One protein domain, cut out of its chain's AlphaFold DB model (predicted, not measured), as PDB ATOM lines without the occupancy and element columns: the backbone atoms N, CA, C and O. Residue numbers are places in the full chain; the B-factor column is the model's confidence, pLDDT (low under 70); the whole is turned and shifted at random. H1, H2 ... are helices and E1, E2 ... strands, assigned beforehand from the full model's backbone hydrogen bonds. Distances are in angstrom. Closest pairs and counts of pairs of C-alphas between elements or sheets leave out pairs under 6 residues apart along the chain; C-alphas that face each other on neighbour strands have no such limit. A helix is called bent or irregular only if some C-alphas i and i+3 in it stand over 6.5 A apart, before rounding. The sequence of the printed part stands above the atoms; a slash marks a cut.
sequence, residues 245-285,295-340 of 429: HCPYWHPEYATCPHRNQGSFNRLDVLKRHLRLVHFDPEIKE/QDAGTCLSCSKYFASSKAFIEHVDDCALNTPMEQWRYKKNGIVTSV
ATOM      1  N   HIS A 245      82.346  70.174  98.207       90.00
ATOM      2  CA  HIS A 245      81.356  71.102  97.644       90.00
ATOM      3  C   HIS A 245      82.051  72.212  96.855       90.00
ATOM      4  O   HIS A 245      83.245  72.444  97.029       90.00
ATOM      5  N   CYS A 246      81.334  72.878  95.951       92.81
ATOM      6  CA  CYS A 246      81.838  74.082  95.294       92.81
ATOM      7  C   CYS A 246      81.626  75.309  96.195       92.81
ATOM      8  O   CYS A 246      80.471  75.613  96.490       92.81
ATOM      9  N   PRO A 247      82.682  76.055  96.573       91.12
ATOM     10  CA  PRO A 247      82.546  77.240  97.428       91.12
ATOM     11  C   PRO A 247      81.698  78.360  96.809       91.12
ATOM     12  O   PRO A 247      81.063  79.122  97.524       91.12
ATOM     13  N   TYR A 248      81.623  78.424  95.474       89.75
ATOM     14  CA  TYR A 248      80.785  79.387  94.750       89.75
ATOM     15  C   TYR A 248      79.347  78.892  94.490       89.75
ATOM     16  O   TYR A 248      78.694  79.384  93.564       89.75
ATOM     17  N   TRP A 249      78.838  77.899  95.230       90.00
ATOM     18  CA  TRP A 249      77.466  77.397  95.083       90.00
ATOM     19  C   TRP A 249      76.586  77.705  96.303       90.00
ATOM     20  O   TRP A 249      76.865  77.243  97.404       90.00
ATOM     21  N   HIS A 250      75.473  78.406  96.070       85.00
ATOM     22  CA  HIS A 250      74.360  78.549  97.013       85.00
ATOM     23  C   HIS A 250      73.111  77.808  96.493       85.00
ATOM     24  O   HIS A 250      72.831  77.897  95.289       85.00
ATOM     25  N   PRO A 251      72.329  77.117  97.352       79.56
ATOM     26  CA  PRO A 251      71.109  76.420  96.936       79.56
ATOM     27  C   PRO A 251      70.045  77.353  96.355       79.56
ATOM     28  O   PRO A 251      69.481  77.044  95.309       79.56
ATOM     29  N   GLU A 252      69.804  78.495  96.997       75.88
ATOM     30  CA  GLU A 252      68.703  79.405  96.647       75.88
ATOM     31  C   GLU A 252      68.987  80.210  95.375       75.88
ATOM     32  O   GLU A 252      68.130  80.342  94.508       75.88
ATOM     33  N   TYR A 253      70.216  80.711  95.230       72.25
ATOM     34  CA  TYR A 253      70.588  81.645  94.159       72.25
ATOM     35  C   TYR A 253      71.208  80.959  92.931       72.25
ATOM     36  O   TYR A 253      71.628  81.633  91.989       72.25
ATOM     37  N   ALA A 254      71.297  79.621  92.944       72.31
ATOM     38  CA  ALA A 254      71.815  78.782  91.857       72.31
ATOM     39  C   ALA A 254      73.137  79.301  91.242       72.31
ATOM     40  O   ALA A 254      73.357  79.225  90.029       72.31
ATOM     41  N   THR A 255      74.020  79.835  92.091       79.06
ATOM     42  CA  THR A 255      75.159  80.699  91.720       79.06
ATOM     43  C   THR A 255      76.231  80.043  90.852       79.06
ATOM     44  O   THR A 255      77.092  80.727  90.308       79.06
ATOM     45  N   CYS A 256      76.175  78.723  90.693       83.19
ATOM     46  CA  CYS A 256      77.030  77.958  89.803       83.19
ATOM     47  C   CYS A 256      76.216  76.807  89.163       83.19
ATOM     48  O   CYS A 256      75.391  76.200  89.854       83.19
ATOM     49  N   PRO A 257      76.397  76.480  87.861       79.06
ATOM     50  CA  PRO A 257      75.536  75.558  87.104       79.06
ATOM     51  C   PRO A 257      75.738  74.060  87.437       79.06
ATOM     52  O   PRO A 257      76.030  73.237  86.564       79.06
ATOM     53  N   HIS A 258      75.542  73.682  88.699       79.75
ATOM     54  CA  HIS A 258      75.528  72.292  89.158       79.75
ATOM     55  C   HIS A 258      74.204  71.590  88.831       79.75
ATOM     56  O   HIS A 258      73.131  72.184  88.885       79.75
ATOM     57  N   ARG A 259      74.271  70.279  88.567       70.38
ATOM     58  CA  ARG A 259      73.092  69.387  88.543       70.38
ATOM     59  C   ARG A 259      72.880  68.623  89.858       70.38
ATOM     60  O   ARG A 259      71.810  68.067  90.056       70.38
ATOM     61  N   ASN A 260      73.887  68.619  90.735       75.19
ATOM     62  CA  ASN A 260      73.941  67.836  91.971       75.19
ATOM     63  C   ASN A 260      74.149  68.746  93.202       75.19
ATOM     64  O   ASN A 260      74.977  68.431  94.048       75.19
ATOM     65  N   GLN A 261      73.467  69.898  93.272       78.75
ATOM     66  CA  GLN A 261      73.472  70.779  94.459       78.75
ATOM     67  C   GLN A 261      74.892  71.097  94.992       78.75
ATOM     68  O   GLN A 261      75.246  70.709  96.096       78.75
ATOM     69  N   GLY A 262      75.766  71.678  94.156       81.25
ATOM     70  CA  GLY A 262      77.151  72.021  94.535       81.25
ATOM     71  C   GLY A 262      78.121  70.851  94.778       81.25
ATOM     72  O   GLY A 262      79.331  71.066  94.788       81.25
ATOM     73  N   SER A 263      77.614  69.626  94.937       86.00
ATOM     74  CA  SER A 263      78.306  68.541  95.641       86.00
ATOM     75  C   SER A 263      79.064  67.543  94.747       86.00
ATOM     76  O   SER A 263      78.703  67.281  93.593       86.00
ATOM     77  N   PHE A 264      80.138  66.964  95.299       86.44
ATOM     78  CA  PHE A 264      81.035  66.004  94.656       86.44
ATOM     79  C   PHE A 264      81.615  64.990  95.660       86.44
ATOM     80  O   PHE A 264      82.281  65.346  96.624       86.44
ATOM     81  N   ASN A 265      81.522  63.697  95.354       85.31
ATOM     82  CA  ASN A 265      82.116  62.620  96.164       85.31
ATOM     83  C   ASN A 265      83.628  62.400  95.904       85.31
ATOM     84  O   ASN A 265      84.180  61.375  96.298       85.31
ATOM     85  N   ARG A 266      84.292  63.269  95.121       85.94
ATOM     86  CA  ARG A 266      85.694  63.095  94.682       85.94
ATOM     87  C   ARG A 266      86.389  64.433  94.391       85.94
ATOM     88  O   ARG A 266      86.003  65.138  93.456       85.94
ATOM     89  N   LEU A 267      87.477  64.724  95.108       88.44
ATOM     90  CA  LEU A 267      88.226  65.988  95.019       88.44
ATOM     91  C   LEU A 267      88.788  66.311  93.617       88.44
ATOM     92  O   LEU A 267      88.813  67.475  93.223       88.44
ATOM     93  N   ASP A 268      89.199  65.319  92.818       89.75
ATOM     94  CA  ASP A 268      89.667  65.550  91.436       89.75
ATOM     95  C   ASP A 268      88.549  66.047  90.505       89.75
ATOM     96  O   ASP A 268      88.825  66.731  89.518       89.75
ATOM     97  N   VAL A 269      87.289  65.733  90.821       90.19
ATOM     98  CA  VAL A 269      86.125  66.218  90.070       90.19
ATOM     99  C   VAL A 269      85.844  67.673  90.435       90.19
ATOM    100  O   VAL A 269      85.674  68.476  89.520       90.19
ATOM    101  N   LEU A 270      85.914  68.038  91.721       91.94
ATOM    102  CA  LEU A 270      85.834  69.436  92.166       91.94
ATOM    103  C   LEU A 270      86.975  70.278  91.565       91.94
ATOM    104  O   LEU A 270      86.716  71.257  90.867       91.94
ATOM    105  N   LYS A 271      88.240  69.852  91.708       92.88
ATOM    106  CA  LYS A 271      89.412  70.554  91.139       92.88
ATOM    107  C   LYS A 271      89.425  70.597  89.601       92.88
ATOM    108  O   LYS A 271      90.164  71.384  89.005       92.88
ATOM    109  N   ARG A 272      88.624  69.765  88.921       92.50
ATOM    110  CA  ARG A 272      88.356  69.879  87.476       92.50
ATOM    111  C   ARG A 272      87.199  70.833  87.177       92.50
ATOM    112  O   ARG A 272      87.297  71.593  86.222       92.50
ATOM    113  N   HIS A 273      86.130  70.792  87.965       92.81
ATOM    114  CA  HIS A 273      84.987  71.695  87.850       92.81
ATOM    115  C   HIS A 273      85.415  73.158  88.026       92.81
ATOM    116  O   HIS A 273      85.181  73.961  87.125       92.81
ATOM    117  N   LEU A 274      86.133  73.478  89.108       92.81
ATOM    118  CA  LEU A 274      86.596  74.837  89.408       92.81
ATOM    119  C   LEU A 274      87.405  75.441  88.244       92.81
ATOM    120  O   LEU A 274      87.124  76.556  87.816       92.81
ATOM    121  N   ARG A 275      88.323  74.672  87.641       92.50
ATOM    122  CA  ARG A 275      89.135  75.110  86.484       92.50
ATOM    123  C   ARG A 275      88.389  75.194  85.146       92.50
ATOM    124  O   ARG A 275      88.940  75.722  84.189       92.50
ATOM    125  N   LEU A 276      87.175  74.651  85.048       90.75
ATOM    126  CA  LEU A 276      86.335  74.736  83.843       90.75
ATOM    127  C   LEU A 276      85.203  75.760  83.977       90.75
ATOM    128  O   LEU A 276      84.642  76.169  82.963       90.75
ATOM    129  N   VAL A 277      84.844  76.131  85.210       92.06
ATOM    130  CA  VAL A 277      83.664  76.952  85.513       92.06
ATOM    131  C   VAL A 277      84.028  78.282  86.178       92.06
ATOM    132  O   VAL A 277      83.349  79.264  85.909       92.06
ATOM    133  N   HIS A 278      85.107  78.371  86.959       92.50
ATOM    134  CA  HIS A 278      85.484  79.584  87.708       92.50
ATOM    135  C   HIS A 278      86.878  80.138  87.362       92.50
ATOM    136  O   HIS A 278      87.328  81.096  87.988       92.50
ATOM    137  N   PHE A 279      87.545  79.567  86.357       93.50
ATOM    138  CA  PHE A 279      88.858  79.999  85.870       93.50
ATOM    139  C   PHE A 279      88.793  80.408  84.394       93.50
ATOM    140  O   PHE A 279      88.132  79.740  83.588       93.50
ATOM    141  N   ASP A 280      89.495  81.481  84.034       92.12
ATOM    142  CA  ASP A 280      89.708  81.904  82.654       92.12
ATOM    143  C   ASP A 280      91.167  81.652  82.245       92.12
ATOM    144  O   ASP A 280      92.037  82.434  82.627       92.12
ATOM    145  N   PRO A 281      91.480  80.547  81.537       89.06
ATOM    146  CA  PRO A 281      92.846  80.262  81.117       89.06
ATOM    147  C   PRO A 281      93.298  81.261  80.046       89.06
ATOM    148  O   PRO A 281      92.594  81.499  79.065       89.06
ATOM    149  N   GLU A 282      94.497  81.811  80.211       85.19
ATOM    150  CA  GLU A 282      95.046  82.830  79.321       85.19
ATOM    151  C   GLU A 282      95.454  82.212  77.969       85.19
ATOM    152  O   GLU A 282      96.500  81.563  77.840       85.19
ATOM    153  N   ILE A 283      94.627  82.417  76.939       74.19
ATOM    154  CA  ILE A 283      94.919  81.977  75.569       74.19
ATOM    155  C   ILE A 283      95.965  82.913  74.951       74.19
ATOM    156  O   ILE A 283      95.645  83.804  74.169       74.19
ATOM    157  N   LYS A 284      97.241  82.688  75.276       67.44
ATOM    158  CA  LYS A 284      98.342  83.193  74.442       67.44
ATOM    159  C   LYS A 284      98.336  82.405  73.140       67.44
ATOM    160  O   LYS A 284      98.485  81.180  73.182       67.44
ATOM    161  N   GLU A 285      98.169  83.090  72.014       61.88
ATOM    162  CA  GLU A 285      98.326  82.492  70.689       61.88
ATOM    163  C   GLU A 285      99.774  82.013  70.539       61.88
ATOM    164  O   GLU A 285     100.700  82.811  70.403       61.88
ATOM    165  N   GLN A 295      98.951  76.084  79.034       66.62
ATOM    166  CA  GLN A 295      98.834  77.270  79.872       66.62
ATOM    167  C   GLN A 295      97.928  76.946  81.064       66.62
ATOM    168  O   GLN A 295      96.708  76.871  80.940       66.62
ATOM    169  N   ASP A 296      98.548  76.735  82.221       81.81
ATOM    170  CA  ASP A 296      97.868  76.716  83.514       81.81
ATOM    171  C   ASP A 296      97.670  78.142  84.069       81.81
ATOM    172  O   ASP A 296      97.016  78.295  85.095       81.81
ATOM    173  N   ALA A 297      98.206  79.178  83.415       89.62
ATOM    174  CA  ALA A 297      98.002  80.581  83.781       89.62
ATOM    175  C   ALA A 297      96.618  81.107  83.355       89.62
ATOM    176  O   ALA A 297      96.038  80.625  82.378       89.62
ATOM    177  N   GLY A 298      96.082  82.086  84.086       92.31
ATOM    178  CA  GLY A 298      94.729  82.607  83.875       92.31
ATOM    179  C   GLY A 298      94.173  83.403  85.059       92.31
ATOM    180  O   GLY A 298      94.869  83.617  86.050       92.31
ATOM    181  N   THR A 299      92.913  83.833  84.983       94.50
ATOM    182  CA  THR A 299      92.247  84.647  86.019       94.50
ATOM    183  C   THR A 299      91.118  83.906  86.743       94.50
ATOM    184  O   THR A 299      90.486  82.997  86.205       94.50
ATOM    185  N   CYS A 300      90.836  84.293  87.988       94.62
ATOM    186  CA  CYS A 300      89.623  83.888  88.704       94.62
ATOM    187  C   CYS A 300      88.416  84.687  88.189       94.62
ATOM    188  O   CYS A 300      88.462  85.916  88.157       94.62
ATOM    189  N   LEU A 301      87.311  84.020  87.844       92.31
ATOM    190  CA  LEU A 301      86.114  84.693  87.319       92.31
ATOM    191  C   LEU A 301      85.382  85.573  88.345       92.31
ATOM    192  O   LEU A 301      84.739  86.540  87.942       92.31
ATOM    193  N   SER A 302      85.442  85.229  89.634       91.25
ATOM    194  CA  SER A 302      84.685  85.925  90.686       91.25
ATOM    195  C   SER A 302      85.349  87.231  91.131       91.25
ATOM    196  O   SER A 302      84.650  88.193  91.415       91.25
ATOM    197  N   CYS A 303      86.685  87.284  91.168       93.12
ATOM    198  CA  CYS A 303      87.446  88.426  91.700       93.12
ATOM    199  C   CYS A 303      88.437  89.050  90.697       93.12
ATOM    200  O   CYS A 303      89.187  89.956  91.054       93.12
ATOM    201  N   SER A 304      88.500  88.535  89.464       92.69
ATOM    202  CA  SER A 304      89.409  88.950  88.380       92.69
ATOM    203  C   SER A 304      90.921  88.852  88.663       92.69
ATOM    204  O   SER A 304      91.718  89.198  87.792       92.69
ATOM    205  N   LYS A 305      91.353  88.346  89.829       93.81
ATOM    206  CA  LYS A 305      92.781  88.155  90.157       93.81
ATOM    207  C   LYS A 305      93.455  87.187  89.179       93.81
ATOM    208  O   LYS A 305      92.873  86.163  88.816       93.81
ATOM    209  N   TYR A 306      94.689  87.502  88.785       94.44
ATOM    210  CA  TYR A 306      95.525  86.683  87.902       94.44
ATOM    211  C   TYR A 306      96.365  85.663  88.682       94.44
ATOM    212  O   TYR A 306      96.861  85.947  89.770       94.44
ATOM    213  N   PHE A 307      96.560  84.486  88.089       94.12
ATOM    214  CA  PHE A 307      97.344  83.380  88.627       94.12
ATOM    215  C   PHE A 307      98.241  82.803  87.533       94.12
ATOM    216  O   PHE A 307      97.760  82.365  86.491       94.12
ATOM    217  N   ALA A 308      99.545  82.701  87.800       91.19
ATOM    218  CA  ALA A 308     100.494  82.044  86.896       91.19
ATOM    219  C   ALA A 308     100.316  80.508  86.819       91.19
ATOM    220  O   ALA A 308     100.936  79.851  85.985       91.19
ATOM    221  N   SER A 309      99.487  79.917  87.689       91.06
ATOM    222  CA  SER A 309      99.191  78.483  87.700       91.06
ATOM    223  C   SER A 309      97.794  78.185  88.240       91.06
ATOM    224  O   SER A 309      97.379  78.715  89.273       91.06
ATOM    225  N   SER A 310      97.115  77.227  87.610       90.25
ATOM    226  CA  SER A 310      95.788  76.765  87.999       90.25
ATOM    227  C   SER A 310      95.777  76.056  89.361       90.25
ATOM    228  O   SER A 310      94.714  75.930  89.965       90.25
ATOM    229  N   LYS A 311      96.946  75.658  89.898       92.50
ATOM    230  CA  LYS A 311      97.098  75.224  91.300       92.50
ATOM    231  C   LYS A 311      96.925  76.395  92.273       92.50
ATOM    232  O   LYS A 311      96.138  76.272  93.204       92.50
ATOM    233  N   ALA A 312      97.600  77.520  92.026       94.06
ATOM    234  CA  ALA A 312      97.504  78.712  92.871       94.06
ATOM    235  C   ALA A 312      96.087  79.311  92.846       94.06
ATOM    236  O   ALA A 312      95.576  79.727  93.878       94.06
ATOM    237  N   PHE A 313      95.409  79.258  91.691       95.50
ATOM    238  CA  PHE A 313      93.978  79.557  91.612       95.50
ATOM    239  C   PHE A 313      93.139  78.640  92.519       95.50
ATOM    240  O   PHE A 313      92.311  79.137  93.270       95.50
ATOM    241  N   ILE A 314      93.348  77.315  92.481       94.44
ATOM    242  CA  ILE A 314      92.597  76.365  93.324       94.44
ATOM    243  C   ILE A 314      92.819  76.629  94.819       94.44
ATOM    244  O   ILE A 314      91.872  76.514  95.583       94.44
ATOM    245  N   GLU A 315      94.034  76.998  95.222       95.12
ATOM    246  CA  GLU A 315      94.364  77.358  96.611       95.12
ATOM    247  C   GLU A 315      93.766  78.713  97.037       95.12
ATOM    248  O   GLU A 315      93.541  78.932  98.218       95.12
ATOM    249  N   HIS A 316      93.429  79.584  96.083       95.19
ATOM    250  CA  HIS A 316      92.732  80.851  96.319       95.19
ATOM    251  C   HIS A 316      91.194  80.729  96.367       95.19
ATOM    252  O   HIS A 316      90.534  81.625  96.891       95.19
ATOM    253  N   VAL A 317      90.593  79.673  95.801       94.25
ATOM    254  CA  VAL A 317      89.129  79.591  95.600       94.25
ATOM    255  C   VAL A 317      88.326  79.730  96.898       94.25
ATOM    256  O   VAL A 317      87.304  80.417  96.884       94.25
ATOM    257  N   ASP A 318      88.776  79.121  97.995       93.31
ATOM    258  CA  ASP A 318      88.044  79.132  99.266       93.31
ATOM    259  C   ASP A 318      88.027  80.549  99.878       93.31
ATOM    260  O   ASP A 318      86.956  81.117 100.106       93.31
ATOM    261  N   ASP A 319      89.198  81.190 100.003       94.56
ATOM    262  CA  ASP A 319      89.323  82.598 100.414       94.56
ATOM    263  C   ASP A 319      88.542  83.545  99.489       94.56
ATOM    264  O   ASP A 319      87.963  84.537  99.935       94.56
ATOM    265  N   CYS A 320      88.526  83.263  98.185       95.25
ATOM    266  CA  CYS A 320      87.814  84.066  97.198       95.25
ATOM    267  C   CYS A 320      86.300  84.039  97.421       95.25
ATOM    268  O   CYS A 320      85.663  85.090  97.349       95.25
ATOM    269  N   ALA A 321      85.727  82.865  97.698       92.12
ATOM    270  CA  ALA A 321      84.302  82.721  97.967       92.12
ATOM    271  C   ALA A 321      83.892  83.409  99.279       92.12
ATOM    272  O   ALA A 321      82.832  84.023  99.331       92.12
ATOM    273  N   LEU A 322      84.748  83.376 100.308       91.06
ATOM    274  CA  LEU A 322      84.489  84.048 101.586       91.06
ATOM    275  C   LEU A 322      84.588  85.583 101.498       91.06
ATOM    276  O   LEU A 322      83.822  86.279 102.159       91.06
ATOM    277  N   ASN A 323      85.518  86.117 100.698       91.75
ATOM    278  CA  ASN A 323      85.804  87.561 100.648       91.75
ATOM    279  C   ASN A 323      85.147  88.309  99.471       91.75
ATOM    280  O   ASN A 323      85.132  89.539  99.469       91.75
ATOM    281  N   THR A 324      84.627  87.611  98.457       88.00
ATOM    282  CA  THR A 324      83.939  88.239  97.314       88.00
ATOM    283  C   THR A 324      82.426  88.191  97.542       88.00
ATOM    284  O   THR A 324      81.901  87.087  97.694       88.00
ATOM    285  N   PRO A 325      81.684  89.314  97.517       87.12
ATOM    286  CA  PRO A 325      80.233  89.293  97.704       87.12
ATOM    287  C   PRO A 325      79.529  88.560  96.554       87.12
ATOM    288  O   PRO A 325      79.962  88.604  95.399       87.12
ATOM    289  N   MET A 326      78.423  87.887  96.874       84.69
ATOM    290  CA  MET A 326      77.796  86.901  95.991       84.69
ATOM    291  C   MET A 326      77.293  87.490  94.662       84.69
ATOM    292  O   MET A 326      77.361  86.828  93.627       84.69
ATOM    293  N   GLU A 327      76.849  88.752  94.648       84.50
ATOM    294  CA  GLU A 327      76.441  89.455  93.424       84.50
ATOM    295  C   GLU A 327      77.579  89.669  92.415       84.50
ATOM    296  O   GLU A 327      77.313  89.859  91.228       84.50
ATOM    297  N   GLN A 328      78.839  89.637  92.859       85.31
ATOM    298  CA  GLN A 328      80.008  89.790  91.987       85.31
ATOM    299  C   GLN A 328      80.485  88.455  91.396       85.31
ATOM    300  O   GLN A 328      81.316  88.456  90.489       85.31
ATOM    301  N   TRP A 329      79.964  87.310  91.856       89.69
ATOM    302  CA  TRP A 329      80.395  85.998  91.373       89.69
ATOM    303  C   TRP A 329      80.018  85.770  89.902       89.69
ATOM    304  O   TRP A 329      78.940  86.138  89.420       89.69
ATOM    305  N   ARG A 330      80.920  85.103  89.173       89.44
ATOM    306  CA  ARG A 330      80.762  84.786  87.747       89.44
ATOM    307  C   ARG A 330      81.214  83.355  87.476       89.44
ATOM    308  O   ARG A 330      82.081  82.813  88.163       89.44
ATOM    309  N   TYR A 331      80.625  82.739  86.458       90.69
ATOM    310  CA  TYR A 331      80.896  81.356  86.082       90.69
ATOM    311  C   TYR A 331      80.810  81.135  84.568       90.69
ATOM    312  O   TYR A 331      80.082  81.828  83.861       90.69
ATOM    313  N   LYS A 332      81.505  80.120  84.050       88.94
ATOM    314  CA  LYS A 332      81.392  79.678  82.655       88.94
ATOM    315  C   LYS A 332      80.299  78.628  82.500       88.94
ATOM    316  O   LYS A 332      80.335  77.569  83.123       88.94
ATOM    317  N   LYS A 333      79.357  78.883  81.594       85.31
ATOM    318  CA  LYS A 333      78.325  77.935  81.161       85.31
ATOM    319  C   LYS A 333      78.435  77.761  79.652       85.31
ATOM    320  O   LYS A 333      78.271  78.711  78.900       85.31
ATOM    321  N   ASN A 334      78.753  76.544  79.208       83.12
ATOM    322  CA  ASN A 334      78.995  76.216  77.795       83.12
ATOM    323  C   ASN A 334      80.065  77.110  77.118       83.12
ATOM    324  O   ASN A 334      79.976  77.383  75.926       83.12
ATOM    325  N   GLY A 335      81.059  77.584  77.880       80.44
ATOM    326  CA  GLY A 335      82.100  78.516  77.419       80.44
ATOM    327  C   GLY A 335      81.765  80.004  77.605       80.44
ATOM    328  O   GLY A 335      82.683  80.815  77.651       80.44
ATOM    329  N   ILE A 336      80.492  80.362  77.795       84.56
ATOM    330  CA  ILE A 336      80.043  81.749  77.980       84.56
ATOM    331  C   ILE A 336      80.155  82.143  79.458       84.56
ATOM    332  O   ILE A 336      79.624  81.451  80.332       84.56
ATOM    333  N   VAL A 337      80.816  83.269  79.744       87.44
ATOM    334  CA  VAL A 337      80.875  83.859  81.090       87.44
ATOM    335  C   VAL A 337      79.512  84.454  81.448       87.44
ATOM    336  O   VAL A 337      78.986  85.307  80.739       87.44
ATOM    337  N   THR A 338      78.940  84.001  82.557       86.94
ATOM    338  CA  THR A 338      77.631  84.395  83.085       86.94
ATOM    339  C   THR A 338      77.818  84.914  84.512       86.94
ATOM    340  O   THR A 338      78.498  84.269  85.307       86.94
ATOM    341  N   SER A 339      77.236  86.064  84.848       85.69
ATOM    342  CA  SER A 339      77.191  86.559  86.235       85.69
ATOM    343  C   SER A 339      75.995  85.962  86.986       85.69
ATOM    344  O   SER A 339      74.990  85.601  86.364       85.69
ATOM    345  N   VAL A 340      76.076  85.871  88.316       82.00
ATOM    346  CA  VAL A 340      74.926  85.486  89.154       82.00
ATOM    347  C   VAL A 340      73.779  86.486  88.963       82.00
ATOM    348  O   VAL A 340      73.994  87.693  88.859       82.00
TER     349      VAL A 340
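What this domain is: This is residues 245 to 285 and 295 to 340 of the 429 residues of the protein "C2H2-type domain-containing protein" of Ogataea parapolymorpha (strain ATCC 26012 / BCRC 20466 / JCM 22074 / NRRL Y-7560 / DL-1) (UniProt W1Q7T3). What does the model look like? A long looped stretch, residues 245 to 266, leads into two crosswise helices: H2 packs on the small sheet E1 E2, and the hairpin E3 E4 packs by the last residues of H1. How is it made up? The printed part has 87 residues, under half of them in named elements, with two helices and four strands in the order H1 E1 E2 H2 E3 E4, two antiparallel two-stranded sheets, class mixed. It is compact, with a radius of gyration of the C-alphas of 12.1 A and spans of 38 by 28 by 26 A.

Where its parts are: Where are the helices? H1, residues 267 to 277, begins at C-alpha (88.226, 65.988, 95.019) and is 15.2 A long; H2, residues 310 to 323, is 19.4 A long and irregular, with C-alphas 315 and 318 7.1 A apart. Where are the strands? E1 is residues 279 to 281, 6.2 A; E2 298 to 300, 7.1 A; E3 330 to 333, 9.8 A; E4 336 to 339, 10.0 A, ending at C-alpha (77.191, 86.559, 86.235).

How they stand to each other: How do the helices meet? H1 and H2 touch, about perpendicular at 81 degrees, closest at the C-alphas of Lys 271 and Ile 314, 7.0 A; H2 uses residues 310 to 314 alone. O i to N i+4 pairs are within hydrogen-bond range in 6 of 7 for H1 and 8 of 10 for H2. How do strands pair? Antiparallel E1 and E2 have N 280 and O 299 at 2.8 A; the antiparallel hairpin E3 and E4 has N 338 and O 331 at 2.8 A. What else is close? The closest C-alphas of H1 and E3 are those of Val 277 and Lys 332, 4.6 A; of E2 and H2, Cys 300 and Phe 313, 6.8 A. H2 and E4 are apart.

The domain as a whole: How large is it? The two C-alphas farthest apart, of Glu 252 and Glu 285, are 39.5 A apart. Where is it cut or uncertain? Residues 286 to 294 are not printed, with 10.6 A between C-alphas 285 and 295; residues 284, 285 and 295 are under 70 in pLDDT. Are links long? Of the links printed whole, none is long.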